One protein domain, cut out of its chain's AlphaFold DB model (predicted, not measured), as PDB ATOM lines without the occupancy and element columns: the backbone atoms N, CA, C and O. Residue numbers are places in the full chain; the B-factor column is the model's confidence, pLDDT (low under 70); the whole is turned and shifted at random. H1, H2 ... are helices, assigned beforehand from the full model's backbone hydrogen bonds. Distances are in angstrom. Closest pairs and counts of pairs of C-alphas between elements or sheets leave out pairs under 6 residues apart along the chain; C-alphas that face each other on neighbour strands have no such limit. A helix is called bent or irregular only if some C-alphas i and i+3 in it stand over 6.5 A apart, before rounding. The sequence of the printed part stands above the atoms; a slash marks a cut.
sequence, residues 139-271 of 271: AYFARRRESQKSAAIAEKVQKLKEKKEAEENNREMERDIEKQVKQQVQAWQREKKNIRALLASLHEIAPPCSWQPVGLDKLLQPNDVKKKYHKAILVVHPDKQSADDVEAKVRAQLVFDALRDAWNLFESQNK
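This is residues 139 to 271 of the 271 residues of the protein "Hypothetical protein" of Haptolina brevifila (UniProt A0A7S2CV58). One very long helix, H1, sticks out as a lone shaft with residues 139 to 173, and its last part joins H2, H4 and H5 in a compact head, a bundle of four helices set side by side. The tiny H3 packs on H2 within that head. The printed part has 133 residues, with five named helices in the order H1 to H5 and no named strand, an all-helix class. It is an extended rod with a radius of gyration of the C-alphas of 25.6 A, spanning 93 by 23 by 21 A.

Start on H1, residues 139 to 191: its residues 174 to 189 alone touch H5, residues 246 to 269, closest at C-alphas Glu 178 and Glu 247, 5.4 A, the same way at a shallow tilt of 15 degrees. H1 and H2, residues 195 to 205, form a hairpin but only just touch, with 3 pairs of C-alphas within 8 A, the closest Val 185 and Ile 205 at 6.9 A. H2, the hub, also touches H5 at C-alphas Ile 195 and Ala 262, 5.2 A, H3, residues 216 to 219, at Arg 196 and Leu 219, 6.2 A, and H4, residues 222 to 235, at Arg 196 and Val 225, 6.9 A. H4 and H5 form a hairpin, closest at C-alphas Ile 233 and Phe 256, 6.3 A. H1 is apart from H3 and H4. In H1, H4 and H5 every O i to N i+4 pair is within hydrogen-bond range; in H2, 4 of 7 are, and H3 is too short for one.

Find C-alpha 139 at (-5.835, 9.725, 39.476); H1 runs 76.2 A to C-alpha 191. H2 is irregular, with C-alphas 200 and 203 7.3 A apart. H4 measures 20.1 A; H5 runs 35.0 A to C-alpha 269 at (-10.034, 1.068, -50.469).

The C-alphas farthest apart, Ala 139 and Lys 271, are 93.3 A apart. The printed part has no cut, and no link is long. Look for pLDDT under 70 at residues 166 to 174, 191 to 192, 208 to 210, 242 to 244 and 271.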
ATOM      1  N   ALA A 139      -4.886  10.176  40.495       81.06
ATOM      2  CA  ALA A 139      -5.835   9.725  39.476       81.06
ATOM      3  C   ALA A 139      -6.223  10.873  38.528       81.06
ATOM      4  O   ALA A 139      -6.246  10.683  37.312       81.06
ATOM      5  N   TYR A 140      -6.376  12.092  39.056       79.31
ATOM      6  CA  TYR A 140      -6.615  13.295  38.255       79.31
ATOM      7  C   TYR A 140      -5.486  13.564  37.240       79.31
ATOM      8  O   TYR A 140      -5.734  13.720  36.040       79.31
ATOM      9  N   PHE A 141      -4.220  13.553  37.682       81.31
ATOM     10  CA  PHE A 141      -3.075  13.762  36.782       81.31
ATOM     11  C   PHE A 141      -2.834  12.593  35.812       81.31
ATOM     12  O   PHE A 141      -2.284  12.804  34.725       81.31
ATOM     13  N   ALA A 142      -3.220  11.366  36.179       85.44
ATOM     14  CA  ALA A 142      -3.193  10.215  35.277       85.44
ATOM     15  C   ALA A 142      -4.219  10.383  34.146       85.44
ATOM     16  O   ALA A 142      -3.834  10.374  32.977       85.44
ATOM     17  N   ARG A 143      -5.477  10.694  34.485       85.75
ATOM     18  CA  ARG A 143      -6.553  10.978  33.523       85.75
ATOM     19  C   ARG A 143      -6.227  12.165  32.616       85.75
ATOM     20  O   ARG A 143      -6.502  12.113  31.420       85.75
ATOM     21  N   ARG A 144      -5.605  13.228  33.141       88.12
ATOM     22  CA  ARG A 144      -5.167  14.379  32.329       88.12
ATOM     23  C   ARG A 144      -4.107  13.981  31.302       88.12
ATOM     24  O   ARG A 144      -4.224  14.369  30.144       88.12
ATOM     25  N   ARG A 145      -3.109  13.178  31.690       86.38
ATOM     26  CA  ARG A 145      -2.098  12.653  30.755       86.38
ATOM     27  C   ARG A 145      -2.701  11.700  29.735       86.38
ATOM     28  O   ARG A 145      -2.329  11.758  28.570       86.38
ATOM     29  N   GLU A 146      -3.622  10.840  30.145       83.06
ATOM     30  CA  GLU A 146      -4.348   9.947  29.239       83.06
ATOM     31  C   GLU A 146      -5.212  10.730  28.252       83.06
ATOM     32  O   GLU A 146      -5.172  10.435  27.064       83.06
ATOM     33  N   SER A 147      -5.897  11.781  28.707       82.25
ATOM     34  CA  SER A 147      -6.678  12.683  27.858       82.25
ATOM     35  C   SER A 147      -5.801  13.481  26.895       82.25
ATOM     36  O   SER A 147      -6.183  13.675  25.748       82.25
ATOM     37  N   GLN A 148      -4.628  13.948  27.332       85.56
ATOM     38  CA  GLN A 148      -3.676  14.640  26.459       85.56
ATOM     39  C   GLN A 148      -3.074  13.684  25.425       85.56
ATOM     40  O   GLN A 148      -2.958  14.034  24.254       85.56
ATOM     41  N   LYS A 149      -2.738  12.452  25.829       87.38
ATOM     42  CA  LYS A 149      -2.255  11.405  24.921       87.38
ATOM     43  C   LYS A 149      -3.330  10.996  23.920       87.38
ATOM     44  O   LYS A 149      -3.031  10.906  22.735       87.38
ATOM     45  N   SER A 150      -4.563  10.769  24.365       84.56
ATOM     46  CA  SER A 150      -5.664  10.390  23.479       84.56
ATOM     47  C   SER A 150      -6.045  11.528  22.535       84.56
ATOM     48  O   SER A 150      -6.262  11.260  21.357       84.56
ATOM     49  N   ALA A 151      -6.016  12.786  22.990       86.75
ATOM     50  CA  ALA A 151      -6.202  13.958  22.135       86.75
ATOM     51  C   ALA A 151      -5.084  14.084  21.084       86.75
ATOM     52  O   ALA A 151      -5.374  14.249  19.903       86.75
ATOM     53  N   ALA A 152      -3.818  13.911  21.477       86.19
ATOM     54  CA  ALA A 152      -2.688  13.945  20.547       86.19
ATOM     55  C   ALA A 152      -2.712  12.781  19.536       86.19
ATOM     56  O   ALA A 152      -2.324  12.942  18.379       86.19
ATOM     57  N   ILE A 153      -3.172  11.596  19.952       86.69
ATOM     58  CA  ILE A 153      -3.374  10.450  19.054       86.69
ATOM     59  C   ILE A 153      -4.541  10.728  18.099       86.69
ATOM     60  O   ILE A 153      -4.402  10.487  16.902       86.69
ATOM     61  N   ALA A 154      -5.656  11.270  18.593       88.75
ATOM     62  CA  ALA A 154      -6.812  11.619  17.773       88.75
ATOM     63  C   ALA A 154      -6.456  12.661  16.702       88.75
ATOM     64  O   ALA A 154      -6.810  12.470  15.540       88.75
ATOM     65  N   GLU A 155      -5.679  13.689  17.054       87.50
ATOM     66  CA  GLU A 155      -5.198  14.705  16.110       87.50
ATOM     67  C   GLU A 155      -4.299  14.094  15.021       87.50
ATOM     68  O   GLU A 155      -4.461  14.369  13.831       87.50
ATOM     69  N   LYS A 156      -3.368  13.208  15.399       88.50
ATOM     70  CA  LYS A 156      -2.509  12.507  14.431       88.50
ATOM     71  C   LYS A 156      -3.315  11.600  13.504       88.50
ATOM     72  O   LYS A 156      -3.047  11.565  12.306       88.50
ATOM     73  N   VAL A 157      -4.306  10.884  14.034       89.56
ATOM     74  CA  VAL A 157      -5.194  10.027  13.237       89.56
ATOM     75  C   VAL A 157      -6.048  10.861  12.280       89.56
ATOM     76  O   VAL A 157      -6.210  10.455  11.132       89.56
ATOM     77  N   GLN A 158      -6.549  12.024  12.705       87.38
ATOM     78  CA  GLN A 158      -7.278  12.951  11.832       87.38
ATOM     79  C   GLN A 158      -6.396  13.444  10.679       87.38
ATOM     80  O   GLN A 158      -6.756  13.242   9.524       87.38
ATOM     81  N   LYS A 159      -5.183  13.934  10.966       86.06
ATOM     82  CA  LYS A 159      -4.229  14.376   9.928       86.06
ATOM     83  C   LYS A 159      -3.857  13.272   8.934       86.06
ATOM     84  O   LYS A 159      -3.657  13.542   7.753       86.06
ATOM     85  N   LEU A 160      -3.728  12.024   9.392       77.50
ATOM     86  CA  LEU A 160      -3.453  10.888   8.505       77.50
ATOM     87  C   LEU A 160      -4.662  10.519   7.637       77.50
ATOM     88  O   LEU A 160      -4.477  10.173   6.472       77.50
ATOM     89  N   LYS A 161      -5.882  10.607   8.178       84.25
ATOM     90  CA  LYS A 161      -7.118  10.385   7.417       84.25
ATOM     91  C   LYS A 161      -7.313  11.451   6.346       84.25
ATOM     92  O   LYS A 161      -7.511  11.080   5.202       84.25
ATOM     93  N   GLU A 162      -7.155  12.727   6.689       83.25
ATOM     94  CA  GLU A 162      -7.265  13.845   5.741       83.25
ATOM     95  C   GLU A 162      -6.252  13.724   4.598       83.25
ATOM     96  O   GLU A 162      -6.601  13.900   3.437       83.25
ATOM     97  N   LYS A 163      -4.998  13.359   4.903       75.31
ATOM     98  CA  LYS A 163      -3.986  13.104   3.866       75.31
ATOM     99  C   LYS A 163      -4.370  11.941   2.953       75.31
ATOM    100  O   LYS A 163      -4.201  12.046   1.744       75.31
ATOM    101  N   LYS A 164      -4.871  10.846   3.527       76.31
ATOM    102  CA  LYS A 164      -5.286   9.665   2.764       76.31
ATOM    103  C   LYS A 164      -6.515   9.954   1.896       76.31
ATOM    104  O   LYS A 164      -6.544   9.533   0.749       76.31
ATOM    105  N   GLU A 165      -7.490  10.685   2.425       72.38
ATOM    106  CA  GLU A 165      -8.701  11.098   1.709       72.38
ATOM    107  C   GLU A 165      -8.375  12.098   0.593       72.38
ATOM    108  O   GLU A 165      -8.877  11.956  -0.516       72.38
ATOM    109  N   ALA A 166      -7.466  13.047   0.833       66.12
ATOM    110  CA  ALA A 166      -6.981  13.954  -0.206       66.12
ATOM    111  C   ALA A 166      -6.256  13.203  -1.335       66.12
ATOM    112  O   ALA A 166      -6.459  13.505  -2.509       66.12
ATOM    113  N   GLU A 167      -5.439  12.204  -0.994       66.19
ATOM    114  CA  GLU A 167      -4.761  11.356  -1.977       66.19
ATOM    115  C   GLU A 167      -5.750  10.471  -2.754       66.19
ATOM    116  O   GLU A 167      -5.613  10.300  -3.965       66.19
ATOM    117  N   GLU A 168      -6.766   9.928  -2.086       68.19
ATOM    118  CA  GLU A 168      -7.807   9.112  -2.712       68.19
ATOM    119  C   GLU A 168      -8.704   9.940  -3.639       68.19
ATOM    120  O   GLU A 168      -8.904   9.541  -4.784       68.19
ATOM    121  N   ASN A 169      -9.142  11.125  -3.203       64.62
ATOM    122  CA  ASN A 169      -9.927  12.051  -4.015       64.62
ATOM    123  C   ASN A 169      -9.135  12.545  -5.235       64.62
ATOM    124  O   ASN A 169      -9.680  12.618  -6.331       64.62
ATOM    125  N   ASN A 170      -7.831  12.821  -5.087       63.84
ATOM    126  CA  ASN A 170      -6.991  13.179  -6.233       63.84
ATOM    127  C   ASN A 170      -6.904  12.032  -7.256       63.84
ATOM    128  O   ASN A 170      -7.113  12.246  -8.446       63.84
ATOM    129  N   ARG A 171      -6.708  10.793  -6.787       65.81
ATOM    130  CA  ARG A 171      -6.694   9.599  -7.652       65.81
ATOM    131  C   ARG A 171      -8.053   9.307  -8.289       65.81
ATOM    132  O   ARG A 171      -8.110   8.706  -9.359       65.81
ATOM    133  N   GLU A 172      -9.157   9.614  -7.617       67.00
ATOM    134  CA  GLU A 172     -10.500   9.424  -8.169       67.00
ATOM    135  C   GLU A 172     -10.800  10.459  -9.258       67.00
ATOM    136  O   GLU A 172     -11.236  10.075 -10.344       67.00
ATOM    137  N   MET A 173     -10.442  11.726  -9.026       62.69
ATOM    138  CA  MET A 173     -10.524  12.781 -10.037       62.69
ATOM    139  C   MET A 173      -9.695  12.441 -11.283       62.69
ATOM    140  O   MET A 173     -10.235  12.494 -12.385       62.69
ATOM    141  N   GLU A 174      -8.438  12.010 -11.125       67.88
ATOM    142  CA  GLU A 174      -7.581  11.560 -12.239       67.88
ATOM    143  C   GLU A 174      -8.251  10.433 -13.048       67.88
ATOM    144  O   GLU A 174      -8.368  10.503 -14.271       67.88
ATOM    145  N   ARG A 175      -8.799   9.408 -12.380       71.81
ATOM    146  CA  ARG A 175      -9.489   8.300 -13.069       71.81
ATOM    147  C   ARG A 175     -10.745   8.739 -13.808       71.81
ATOM    148  O   ARG A 175     -11.076   8.168 -14.850       71.81
ATOM    149  N   ASP A 176     -11.497   9.684 -13.263       74.25
ATOM    150  CA  ASP A 176     -12.699  10.177 -13.923       74.25
ATOM    151  C   ASP A 176     -12.360  11.052 -15.130       74.25
ATOM    152  O   ASP A 176     -13.012  10.917 -16.171       74.25
ATOM    153  N   ILE A 177     -11.287  11.841 -15.055       73.44
ATOM    154  CA  ILE A 177     -10.755  12.571 -16.208       73.44
ATOM    155  C   ILE A 177     -10.277  11.580 -17.278       73.44
ATOM    156  O   ILE A 177     -10.681  11.702 -18.437       73.44
ATOM    157  N   GLU A 178      -9.540  10.524 -16.920       75.19
ATOM    158  CA  GLU A 178      -9.144   9.463 -17.862       75.19
ATOM    159  C   GLU A 178     -10.351   8.832 -18.578       75.19
ATOM    160  O   GLU A 178     -10.338   8.639 -19.801       75.19
ATOM    161  N   LYS A 179     -11.425   8.512 -17.840       81.75
ATOM    162  CA  LYS A 179     -12.660   7.961 -18.424       81.75
ATOM    163  C   LYS A 179     -13.311   8.951 -19.382       81.75
ATOM    164  O   LYS A 179     -13.727   8.542 -20.469       81.75
ATOM    165  N   GLN A 180     -13.403  10.224 -19.004       82.44
ATOM    166  CA  GLN A 180     -13.970  11.269 -19.856       82.44
ATOM    167  C   GLN A 180     -13.153  11.440 -21.135       82.44
ATOM    168  O   GLN A 180     -13.715  11.433 -22.229       82.44
ATOM    169  N   VAL A 181     -11.827  11.494 -21.019       82.06
ATOM    170  CA  VAL A 181     -10.904  11.568 -22.156       82.06
ATOM    171  C   VAL A 181     -11.084  10.363 -23.075       82.06
ATOM    172  O   VAL A 181     -11.227  10.515 -24.288       82.06
ATOM    173  N   LYS A 182     -11.161   9.153 -22.516       84.06
ATOM    174  CA  LYS A 182     -11.411   7.934 -23.291       84.06
ATOM    175  C   LYS A 182     -12.746   7.987 -24.030       84.06
ATOM    176  O   LYS A 182     -12.807   7.609 -25.199       84.06
ATOM    177  N   GLN A 183     -13.808   8.461 -23.381       86.00
ATOM    178  CA  GLN A 183     -15.116   8.631 -24.017       86.00
ATOM    179  C   GLN A 183     -15.071   9.671 -25.141       86.00
ATOM    180  O   GLN A 183     -15.607   9.411 -26.217       86.00
ATOM    181  N   GLN A 184     -14.386  10.798 -24.935       85.06
ATOM    182  CA  GLN A 184     -14.203  11.829 -25.957       85.06
ATOM    183  C   GLN A 184     -13.455  11.290 -27.182       85.06
ATOM    184  O   GLN A 184     -13.924  11.469 -28.305       85.06
ATOM    185  N   VAL A 185     -12.344  10.565 -26.987       85.62
ATOM    186  CA  VAL A 185     -11.587   9.954 -28.096       85.62
ATOM    187  C   VAL A 185     -12.443   8.929 -28.845       85.62
ATOM    188  O   VAL A 185     -12.446   8.901 -30.076       85.62
ATOM    189  N   GLN A 186     -13.210   8.102 -28.128       85.31
ATOM    190  CA  GLN A 186     -14.098   7.120 -28.756       85.31
ATOM    191  C   GLN A 186     -15.244   7.770 -29.538       85.31
ATOM    192  O   GLN A 186     -15.587   7.294 -30.621       85.31
ATOM    193  N   ALA A 187     -15.848   8.839 -29.015       85.38
ATOM    194  CA  ALA A 187     -16.876   9.597 -29.724       85.38
ATOM    195  C   ALA A 187     -16.299  10.219 -31.004       85.38
ATOM    196  O   ALA A 187     -16.836  10.004 -32.091       85.38
ATOM    197  N   TRP A 188     -15.133  10.862 -30.891       86.06
ATOM    198  CA  TRP A 188     -14.393  11.431 -32.016       86.06
ATOM    199  C   TRP A 188     -14.078  10.390 -33.105       86.06
ATOM    200  O   TRP A 188     -14.302  10.643 -34.290       86.06
ATOM    201  N   GLN A 189     -13.641   9.184 -32.719       83.19
ATOM    202  CA  GLN A 189     -13.398   8.077 -33.651       83.19
ATOM    203  C   GLN A 189     -14.687   7.615 -34.352       83.19
ATOM    204  O   GLN A 189     -14.693   7.392 -35.566       83.19
ATOM    205  N   ARG A 190     -15.785   7.443 -33.602       75.00
ATOM    206  CA  ARG A 190     -17.059   6.918 -34.125       75.00
ATOM    207  C   ARG A 190     -17.714   7.862 -35.123       75.00
ATOM    208  O   ARG A 190     -18.270   7.391 -36.118       75.00
ATOM    209  N   GLU A 191     -17.634   9.164 -34.875       65.31
ATOM    210  CA  GLU A 191     -18.201  10.185 -35.757       65.31
ATOM    211  C   GLU A 191     -17.411  10.331 -37.067       65.31
ATOM    212  O   GLU A 191     -17.985  10.681 -38.100       65.31
ATOM    213  N   LYS A 192     -16.106  10.019 -37.072       65.62
ATOM    214  CA  LYS A 192     -15.192  10.356 -38.175       65.62
ATOM    215  C   LYS A 192     -14.480   9.128 -38.757       65.62
ATOM    216  O   LYS A 192     -13.266   9.101 -38.867       65.62
ATOM    217  N   LYS A 193     -15.222   8.123 -39.238       71.12
ATOM    218  CA  LYS A 193     -14.646   6.873 -39.804       71.12
ATOM    219  C   LYS A 193     -13.649   7.062 -40.965       71.12
ATOM    220  O   LYS A 193     -12.897   6.143 -41.277       71.12
ATOM    221  N   ASN A 194     -13.658   8.208 -41.650       85.62
ATOM    222  CA  ASN A 194     -12.746   8.473 -42.762       85.62
ATOM    223  C   ASN A 194     -11.430   9.088 -42.263       85.62
ATOM    224  O   ASN A 194     -11.443  10.132 -41.610       85.62
ATOM    225  N   ILE A 195     -10.292   8.506 -42.659       89.00
ATOM    226  CA  ILE A 195      -8.955   8.985 -42.274       89.00
ATOM    227  C   ILE A 195      -8.736  10.478 -42.574       89.00
ATOM    228  O   ILE A 195      -8.064  11.165 -41.810       89.00
ATOM    229  N   ARG A 196      -9.347  11.029 -43.635       89.81
ATOM    230  CA  ARG A 196      -9.247  12.462 -43.963       89.81
ATOM    231  C   ARG A 196      -9.880  13.340 -42.881       89.81
ATOM    232  O   ARG A 196      -9.302  14.356 -42.507       89.81
ATOM    233  N   ALA A 197     -11.038  12.931 -42.361       88.62
ATOM    234  CA  ALA A 197     -11.744  13.649 -41.303       88.62
ATOM    235  C   ALA A 197     -11.000  13.553 -39.961       88.62
ATOM    236  O   ALA A 197     -10.901  14.550 -39.241       88.62
ATOM    237  N   LEU A 198     -10.413  12.389 -39.657       87.88
ATOM    238  CA  LEU A 198      -9.579  12.210 -38.463       87.88
ATOM    239  C   LEU A 198      -8.337  13.099 -38.520       87.88
ATOM    240  O   LEU A 198      -8.071  13.839 -37.582       87.88
ATOM    241  N   LEU A 199      -7.609  13.119 -39.638       87.44
ATOM    242  CA  LEU A 199      -6.409  13.954 -39.768       87.44
ATOM    243  C   LEU A 199      -6.707  15.458 -39.677       87.44
ATOM    244  O   LEU A 199      -5.898  16.208 -39.123       87.44
ATOM    245  N   ALA A 200      -7.858  15.897 -40.194       86.25
ATOM    246  CA  ALA A 200      -8.282  17.292 -40.108       86.25
ATOM    247  C   ALA A 200      -8.633  17.706 -38.670       86.25
ATOM    248  O   ALA A 200      -8.270  18.795 -38.231       86.25
ATOM    249  N   SER A 201      -9.277  16.817 -37.912       85.50
ATOM    250  CA  SER A 201      -9.763  17.086 -36.552       85.50
ATOM    251  C   SER A 201      -8.878  16.550 -35.429       85.50
ATOM    252  O   SER A 201      -9.233  16.649 -34.259       85.50
ATOM    253  N   LEU A 202      -7.697  16.030 -35.758       85.69
ATOM    254  CA  LEU A 202      -6.723  15.561 -34.775       85.69
ATOM    255  C   LEU A 202      -6.315  16.669 -33.788       85.69
ATOM    256  O   LEU A 202      -5.982  16.382 -32.647       85.69
ATOM    257  N   HIS A 203      -6.377  17.931 -34.219       83.12
ATOM    258  CA  HIS A 203      -6.070  19.100 -33.394       83.12
ATOM    259  C   HIS A 203      -7.052  19.316 -32.226       83.12
ATOM    260  O   HIS A 203      -6.686  19.988 -31.271       83.12
ATOM    261  N   GLU A 204      -8.272  18.768 -32.290       81.00
ATOM    262  CA  GLU A 204      -9.287  18.891 -31.227       81.00
ATOM    263  C   GLU A 204      -8.979  17.970 -30.040       81.00
ATOM    264  O   GLU A 204      -9.322  18.280 -28.904       81.00
ATOM    265  N   ILE A 205      -8.344  16.826 -30.313       81.31
ATOM    266  CA  ILE A 205      -8.112  15.768 -29.325       81.31
ATOM    267  C   ILE A 205      -6.638  15.658 -28.914       81.31
ATOM    268  O   ILE A 205      -6.337  15.208 -27.808       81.31
ATOM    269  N   ALA A 206      -5.709  16.076 -29.779       76.44
ATOM    270  CA  ALA A 206      -4.284  16.061 -29.482       76.44
ATOM    271  C   ALA A 206      -3.920  17.102 -28.405       76.44
ATOM    272  O   ALA A 206      -4.518  18.180 -28.367       76.44
ATOM    273  N   PRO A 207      -2.909  16.823 -27.562       70.50
ATOM    274  CA  PRO A 207      -2.392  17.798 -26.611       70.50
ATOM    275  C   PRO A 207      -1.996  19.117 -27.299       70.50
ATOM    276  O   PRO A 207      -1.497  19.096 -28.439       70.50
ATOM    277  N   PRO A 208      -2.193  20.264 -26.620       57.81
ATOM    278  CA  PRO A 208      -1.869  21.574 -27.167       57.81
ATOM    279  C   PRO A 208      -0.391  21.589 -27.579       57.81
ATOM    280  O   PRO A 208       0.466  21.137 -26.830       57.81
ATOM    281  N   CYS A 209      -0.104  22.071 -28.791       53.44
ATOM    282  CA  CYS A 209       1.224  22.183 -29.430       53.44
ATOM    283  C   CYS A 209       1.715  21.005 -30.290       53.44
ATOM    284  O   CYS A 209       2.730  21.157 -30.969       53.44
ATOM    285  N   SER A 210       1.003  19.880 -30.363       67.31
ATOM    286  CA  SER A 210       1.515  18.709 -31.093       67.31
ATOM    287  C   SER A 210       1.136  18.681 -32.589       67.31
ATOM    288  O   SER A 210       1.935  18.252 -33.424       67.31
ATOM    289  N   TRP A 211      -0.040  19.194 -32.979       80.94
ATOM    290  CA  TRP A 211      -0.543  19.094 -34.358       80.94
ATOM    291  C   TRP A 211      -1.048  20.425 -34.919       80.94
ATOM    292  O   TRP A 211      -1.757  21.169 -34.251       80.94
ATOM    293  N   GLN A 212      -0.705  20.709 -36.177       81.31
ATOM    294  CA  GLN A 212      -1.243  21.858 -36.909       81.31
ATOM    295  C   GLN A 212      -2.558  21.466 -37.593       81.31
ATOM    296  O   GLN A 212      -2.584  20.415 -38.241       81.31
ATOM    297  N   PRO A 213      -3.620  22.290 -37.516       83.50
ATOM    298  CA  PRO A 213      -4.880  21.992 -38.183       83.50
ATOM    299  C   PRO A 213      -4.652  21.863 -39.691       83.50
ATOM    300  O   PRO A 213      -4.041  22.720 -40.336       83.50
ATOM    301  N   VAL A 214      -5.109  20.749 -40.260       84.50
ATOM    302  CA  VAL A 214      -4.984  20.464 -41.691       84.50
ATOM    303  C   VAL A 214      -6.367  20.574 -42.311       84.50
ATOM    304  O   VAL A 214      -7.268  19.825 -41.949       84.50
ATOM    305  N   GLY A 215      -6.532  21.497 -43.257       85.81
ATOM    306  CA  GLY A 215      -7.756  21.584 -44.044       85.81
ATOM    307  C   GLY A 215      -7.916  20.385 -44.984       85.81
ATOM    308  O   GLY A 215      -6.939  19.772 -45.429       85.81
ATOM    309  N   LEU A 216      -9.170  20.040 -45.288       85.69
ATOM    310  CA  LEU A 216      -9.515  18.938 -46.195       85.69
ATOM    311  C   LEU A 216      -8.996  19.160 -47.628       85.69
ATOM    312  O   LEU A 216      -8.793  18.192 -48.358       85.69
ATOM    313  N   ASP A 217      -8.716  20.409 -48.003       86.44
ATOM    314  CA  ASP A 217      -8.091  20.809 -49.267       86.44
ATOM    315  C   ASP A 217      -6.730  20.126 -49.483       86.44
ATOM    316  O   ASP A 217      -6.424  19.662 -50.579       86.44
ATOM    317  N   LYS A 218      -5.934  19.963 -48.419       83.00
ATOM    318  CA  LYS A 218      -4.601  19.334 -48.492       83.00
ATOM    319  C   LYS A 218      -4.636  17.805 -48.409       83.00
ATOM    320  O   LYS A 218      -3.583  17.175 -48.376       83.00
ATOM    321  N   LEU A 219      -5.827  17.211 -48.325       84.81
ATOM    322  CA  LEU A 219      -6.064  15.777 -48.121       84.81
ATOM    323  C   LEU A 219      -6.821  15.138 -49.304       84.81
ATOM    324  O   LEU A 219      -7.314  14.013 -49.192       84.81
ATOM    325  N   LEU A 220      -6.911  15.836 -50.441       85.62
ATOM    326  CA  LEU A 220      -7.600  15.371 -51.649       85.62
ATOM    327  C   LEU A 220      -6.902  14.164 -52.294       85.62
ATOM    328  O   LEU A 220      -7.565  13.189 -52.650       85.62
ATOM    329  N   GLN A 221      -5.572  14.207 -52.427       90.19
ATOM    330  CA  GLN A 221      -4.809  13.133 -53.065       90.19
ATOM    331  C   GLN A 221      -4.373  12.050 -52.068       90.19
ATOM    332  O   GLN A 221      -3.943  12.371 -50.957       90.19
ATOM    333  N   PRO A 222      -4.393  10.761 -52.459       88.81
ATOM    334  CA  PRO A 222      -4.019   9.656 -51.572       88.81
ATOM    335  C   PRO A 222      -2.568   9.751 -51.076       88.81
ATOM    336  O   PRO A 222      -2.276   9.433 -49.921       88.81
ATOM    337  N   ASN A 223      -1.665  10.274 -51.909       90.56
ATOM    338  CA  ASN A 223      -0.267  10.500 -51.542       90.56
ATOM    339  C   ASN A 223      -0.102  11.526 -50.412       90.56
ATOM    340  O   ASN A 223       0.774  11.370 -49.559       90.56
ATOM    341  N   ASP A 224      -0.941  12.560 -50.375       90.81
ATOM    342  CA  ASP A 224      -0.866  13.587 -49.337       90.81
ATOM    343  C   ASP A 224      -1.481  13.102 -48.024       90.81
ATOM    344  O   ASP A 224      -0.911  13.354 -46.959       90.81
ATOM    345  N   VAL A 225      -2.550  12.297 -48.095       90.69
ATOM    346  CA  VAL A 225      -3.094  11.581 -46.929       90.69
ATOM    347  C   VAL A 225      -2.013  10.702 -46.299       90.69
ATOM    348  O   VAL A 225      -1.785  10.806 -45.098       90.69
ATOM    349  N   LYS A 226      -1.265   9.924 -47.097       91.62
ATOM    350  CA  LYS A 226      -0.153   9.085 -46.610       91.62
ATOM    351  C   LYS A 226       0.921   9.889 -45.879       91.62
ATOM    352  O   LYS A 226       1.331   9.539 -44.772       91.62
ATOM    353  N   LYS A 227       1.374  10.994 -46.479       92.19
ATOM    354  CA  LYS A 227       2.392  11.872 -45.875       92.19
ATOM    355  C   LYS A 227       1.910  12.474 -44.556       92.19
ATOM    356  O   LYS A 227       2.691  12.574 -43.610       92.19
ATOM    357  N   LYS A 228       0.649  12.911 -44.490       91.44
ATOM    358  CA  LYS A 228       0.066  13.512 -43.285       91.44
ATOM    359  C   LYS A 228      -0.194  12.473 -42.203       91.44
ATOM    360  O   LYS A 228       0.142  12.738 -41.057       91.44
ATOM    361  N   TYR A 229      -0.673  11.289 -42.566       91.75
ATOM    362  CA  TYR A 229      -0.841  10.166 -41.651       91.75
ATOM    363  C   TYR A 229       0.467   9.797 -40.941       91.75
ATOM    364  O   TYR A 229       0.507   9.784 -39.715       91.75
ATOM    365  N   HIS A 230       1.567   9.605 -41.676       90.81
ATOM    366  CA  HIS A 230       2.853   9.290 -41.042       90.81
ATOM    367  C   HIS A 230       3.319  10.382 -40.075       90.81
ATOM    368  O   HIS A 230       3.819  10.082 -38.994       90.81
ATOM    369  N   LYS A 231       3.120  11.657 -40.432       90.06
ATOM    370  CA  LYS A 231       3.421  12.769 -39.523       90.06
ATOM    371  C   LYS A 231       2.535  12.739 -38.278       90.06
ATOM    372  O   LYS A 231       3.048  12.984 -37.195       90.06
ATOM    373  N   ALA A 232       1.246  12.435 -38.424       89.50
ATOM    374  CA  ALA A 232       0.313  12.349 -37.305       89.50
ATOM    375  C   ALA A 232       0.746  11.270 -36.313       89.50
ATOM    376  O   ALA A 232       0.899  11.561 -35.134       89.50
ATOM    377  N   ILE A 233       1.052  10.066 -36.800       89.81
ATOM    378  CA  ILE A 233       1.492   8.936 -35.973       89.81
ATOM    379  C   ILE A 233       2.758   9.257 -35.158       89.81
ATOM    380  O   ILE A 233       2.848   8.885 -33.993       89.81
ATOM    381  N   LEU A 234       3.714   9.996 -35.731       88.06
ATOM    382  CA  LEU A 234       4.926  10.435 -35.020       88.06
ATOM    383  C   LEU A 234       4.660  11.471 -33.926       88.06
ATOM    384  O   LEU A 234       5.485  11.657 -33.033       88.06
ATOM    385  N   VAL A 235       3.571  12.218 -34.057       85.00
ATOM    386  CA  VAL A 235       3.179  13.280 -33.134       85.00
ATOM    387  C   VAL A 235       2.362  12.701 -31.984       85.00
ATOM    388  O   VAL A 235       2.631  13.019 -30.833       85.00
ATOM    389  N   VAL A 236       1.415  11.810 -32.285       85.69
ATOM    390  CA  VAL A 236       0.541  11.171 -31.289       85.69
ATOM    391  C   VAL A 236       1.144   9.906 -30.676       85.69
ATOM    392  O   VAL A 236       0.426   9.089 -30.112       85.69
ATOM    393  N   HIS A 237       2.456   9.705 -30.806       84.06
ATOM    394  CA  HIS A 237       3.104   8.524 -30.252       84.06
ATOM    395  C   HIS A 237       3.141   8.605 -28.711       84.06
ATOM    396  O   HIS A 237       3.561   9.640 -28.182       84.06
ATOM    397  N   PRO A 238       2.758   7.538 -27.982       79.50
ATOM    398  CA  PRO A 238       2.702   7.548 -26.516       79.50
ATOM    399  C   PRO A 238       4.072   7.777 -25.857       79.50
ATOM    400  O   PRO A 238       4.130   8.349 -24.778       79.50
ATOM    401  N   ASP A 239       5.174   7.415 -26.528       80.75
ATOM    402  CA  ASP A 239       6.556   7.653 -26.054       80.75
ATOM    403  C   ASP A 239       6.926   9.142 -25.958       80.75
ATOM    404  O   ASP A 239       7.806   9.525 -25.200       80.75
ATOM    405  N   LYS A 240       6.242  10.009 -26.717       76.75
ATOM    406  CA  LYS A 240       6.462  11.459 -26.637       76.75
ATOM    407  C   LYS A 240       5.697  12.119 -25.494       76.75
ATOM    408  O   LYS A 240       5.872  13.317 -25.283       76.75
ATOM    409  N   GLN A 241       4.832  11.375 -24.810       76.94
ATOM    410  CA  GLN A 241       4.062  11.882 -23.683       76.94
ATOM    411  C   GLN A 241       4.847  11.656 -22.392       76.94
ATOM    412  O   GLN A 241       5.444  10.595 -22.193       76.94
ATOM    413  N   SER A 242       4.855  12.668 -21.525       69.56
ATOM    414  CA  SER A 242       5.571  12.632 -20.252       69.56
ATOM    415  C   SER A 242       5.163  11.420 -19.422       69.56
ATOM    416  O   SER A 242       4.002  11.006 -19.420       69.56
ATOM    417  N   ALA A 243       6.127  10.840 -18.702       63.88
ATOM    418  CA  ALA A 243       5.876   9.626 -17.942       63.88
ATOM    419  C   ALA A 243       4.802   9.812 -16.857       63.88
ATOM    420  O   ALA A 243       4.059   8.867 -16.583       63.88
ATOM    421  N   ASP A 244       4.734  11.036 -16.339       69.12
ATOM    422  CA  ASP A 244       3.917  11.482 -15.215       69.12
ATOM    423  C   ASP A 244       2.455  11.760 -15.596       69.12
ATOM    424  O   ASP A 244       1.594  11.783 -14.723       69.12
ATOM    425  N   ASP A 245       2.155  11.930 -16.889       75.88
ATOM    426  CA  ASP A 245       0.802  12.202 -17.383       75.88
ATOM    427  C   ASP A 245       0.204  10.936 -18.017       75.88
ATOM    428  O   ASP A 245       0.342  10.648 -19.216       75.88
ATOM    429  N   VAL A 246      -0.426  10.123 -17.166       76.56
ATOM    430  CA  VAL A 246      -1.093   8.879 -17.574       76.56
ATOM    431  C   VAL A 246      -2.264   9.178 -18.515       76.56
ATOM    432  O   VAL A 246      -2.457   8.453 -19.496       76.56
ATOM    433  N   GLU A 247      -2.981  10.282 -18.301       80.69
ATOM    434  CA  GLU A 247      -4.096  10.703 -19.148       80.69
ATOM    435  C   GLU A 247      -3.636  10.971 -20.583       80.69
ATOM    436  O   GLU A 247      -4.243  10.470 -21.537       80.69
ATOM    437  N   ALA A 248      -2.543  11.721 -20.756       80.75
ATOM    438  CA  ALA A 248      -1.985  12.021 -22.070       80.75
ATOM    439  C   ALA A 248      -1.505  10.757 -22.792       80.75
ATOM    440  O   ALA A 248      -1.743  10.613 -23.995       80.75
ATOM    441  N   LYS A 249      -0.889   9.809 -22.076       83.38
ATOM    442  CA  LYS A 249      -0.481   8.514 -22.643       83.38
ATOM    443  C   LYS A 249      -1.670   7.690 -23.116       83.38
ATOM    444  O   LYS A 249      -1.663   7.206 -24.247       83.38
ATOM    445  N   VAL A 250      -2.692   7.537 -22.273       83.00
ATOM    446  CA  VAL A 250      -3.903   6.778 -22.620       83.00
ATOM    447  C   VAL A 250      -4.612   7.441 -23.799       83.00
ATOM    448  O   VAL A 250      -5.010   6.757 -24.745       83.00
ATOM    449  N   ARG A 251      -4.710   8.775 -23.803       84.81
ATOM    450  CA  ARG A 251      -5.263   9.542 -24.923       84.81
ATOM    451  C   ARG A 251      -4.486   9.297 -26.214       84.81
ATOM    452  O   ARG A 251      -5.092   8.975 -27.233       84.81
ATOM    453  N   ALA A 252      -3.162   9.430 -26.169       85.94
ATOM    454  CA  ALA A 252      -2.278   9.229 -27.312       85.94
ATOM    455  C   ALA A 252      -2.397   7.806 -27.872       85.94
ATOM    456  O   ALA A 252      -2.563   7.648 -29.079       85.94
ATOM    457  N   GLN A 253      -2.415   6.791 -27.003       87.62
ATOM    458  CA  GLN A 253      -2.596   5.394 -27.396       87.62
ATOM    459  C   GLN A 253      -3.927   5.174 -28.129       87.62
ATOM    460  O   GLN A 253      -3.946   4.625 -29.226       87.62
ATOM    461  N   LEU A 254      -5.039   5.663 -27.571       87.31
ATOM    462  CA  LEU A 254      -6.361   5.513 -28.190       87.31
ATOM    463  C   LEU A 254      -6.455   6.223 -29.548       87.31
ATOM    464  O   LEU A 254      -7.034   5.690 -30.494       87.31
ATOM    465  N   VAL A 255      -5.883   7.424 -29.657       88.44
ATOM    466  CA  VAL A 255      -5.840   8.180 -30.916       88.44
ATOM    467  C   VAL A 255      -4.953   7.478 -31.948       88.44
ATOM    468  O   VAL A 255      -5.311   7.418 -33.126       88.44
ATOM    469  N   PHE A 256      -3.815   6.928 -31.522       88.75
ATOM    470  CA  PHE A 256      -2.903   6.163 -32.369       88.75
ATOM    471  C   PHE A 256      -3.596   4.930 -32.960       88.75
ATOM    472  O   PHE A 256      -3.562   4.740 -34.179       88.75
ATOM    473  N   ASP A 257      -4.273   4.142 -32.123       89.56
ATOM    474  CA  ASP A 257      -4.996   2.943 -32.552       89.56
ATOM    475  C   ASP A 257      -6.123   3.306 -33.535       89.56
ATOM    476  O   ASP A 257      -6.222   2.732 -34.621       89.56
ATOM    477  N   ALA A 258      -6.898   4.355 -33.235       88.94
ATOM    478  CA  ALA A 258      -7.953   4.849 -34.121       88.94
ATOM    479  C   ALA A 258      -7.429   5.298 -35.499       88.94
ATOM    480  O   ALA A 258      -8.043   5.007 -36.532       88.94
ATOM    481  N   LEU A 259      -6.290   5.999 -35.538       89.75
ATOM    482  CA  LEU A 259      -5.648   6.402 -36.792       89.75
ATOM    483  C   LEU A 259      -5.147   5.192 -37.581       89.75
ATOM    484  O   LEU A 259      -5.270   5.181 -38.809       89.75
ATOM    485  N   ARG A 260      -4.600   4.180 -36.900       89.81
ATOM    486  CA  ARG A 260      -4.110   2.954 -37.537       89.81
ATOM    487  C   ARG A 260      -5.248   2.175 -38.189       89.81
ATOM    488  O   ARG A 260      -5.119   1.776 -39.348       89.81
ATOM    489  N   ASP A 261      -6.364   2.018 -37.489       90.50
ATOM    490  CA  ASP A 261      -7.551   1.331 -38.003       90.50
ATOM    491  C   ASP A 261      -8.121   2.034 -39.240       90.50
ATOM    492  O   ASP A 261      -8.374   1.402 -40.270       90.50
ATOM    493  N   ALA A 262      -8.263   3.359 -39.177       90.56
ATOM    494  CA  ALA A 262      -8.753   4.148 -40.304       90.56
ATOM    495  C   ALA A 262      -7.785   4.135 -41.500       90.56
ATOM    496  O   ALA A 262      -8.230   4.135 -42.652       90.56
ATOM    497  N   TRP A 263      -6.472   4.101 -41.252       90.62
ATOM    498  CA  TRP A 263      -5.460   3.958 -42.299       90.62
ATOM    499  C   TRP A 263      -5.542   2.601 -42.997       90.62
ATOM    500  O   TRP A 263      -5.523   2.553 -44.224       90.62
ATOM    501  N   ASN A 264      -5.704   1.510 -42.244       90.62
ATOM    502  CA  ASN A 264      -5.870   0.173 -42.819       90.62
ATOM    503  C   ASN A 264      -7.109   0.114 -43.735       90.62
ATOM    504  O   ASN A 264      -7.052  -0.435 -44.837       90.62
ATOM    505  N   LEU A 265      -8.218   0.738 -43.313       89.50
ATOM    506  CA  LEU A 265      -9.423   0.866 -44.136       89.50
ATOM    507  C   LEU A 265      -9.147   1.667 -45.417       89.50
ATOM    508  O   LEU A 265      -9.546   1.249 -46.504       89.50
ATOM    509  N   PHE A 266      -8.426   2.783 -45.309       89.62
ATOM    510  CA  PHE A 266      -8.041   3.601 -46.457       89.62
ATOM    511  C   PHE A 266      -7.138   2.850 -47.444       89.62
ATOM    512  O   PHE A 266      -7.378   2.924 -48.649       89.62
ATOM    513  N   GLU A 267      -6.142   2.103 -46.960       89.25
ATOM    514  CA  GLU A 267      -5.279   1.278 -47.812       89.25
ATOM    515  C   GLU A 267      -6.076   0.193 -48.527       89.25
ATOM    516  O   GLU A 267      -5.869   0.000 -49.717       89.25
ATOM    517  N   SER A 268      -7.026  -0.468 -47.854       88.31
ATOM    518  CA  SER A 268      -7.887  -1.464 -48.509       88.31
ATOM    519  C   SER A 268      -8.775  -0.882 -49.614       88.31
ATOM    520  O   SER A 268      -9.062  -1.572 -50.586       88.31
ATOM    521  N   GLN A 269      -9.188   0.381 -49.488       85.06
ATOM    522  CA  GLN A 269     -10.034   1.068 -50.469       85.06
ATOM    523  C   GLN A 269      -9.245   1.686 -51.631       85.06
ATOM    524  O   GLN A 269      -9.819   1.918 -52.689       85.06
ATOM    525  N   ASN A 270      -7.958   1.987 -51.435       80.12
ATOM    526  CA  ASN A 270      -7.081   2.615 -52.435       80.12
ATOM    527  C   ASN A 270      -5.992   1.654 -52.942       80.12
ATOM    528  O   ASN A 270      -4.949   2.114 -53.415       80.12
ATOM    529  N   LYS A 271      -6.211   0.345 -52.782       59.41
ATOM    530  CA  LYS A 271      -5.322  -0.706 -53.276       59.41
ATOM    531  C   LYS A 271      -5.551  -0.992 -54.754       59.41
ATOM    532  O   LYS A 271      -6.718  -0.904 -55.191       59.41
TER     533      LYS A 271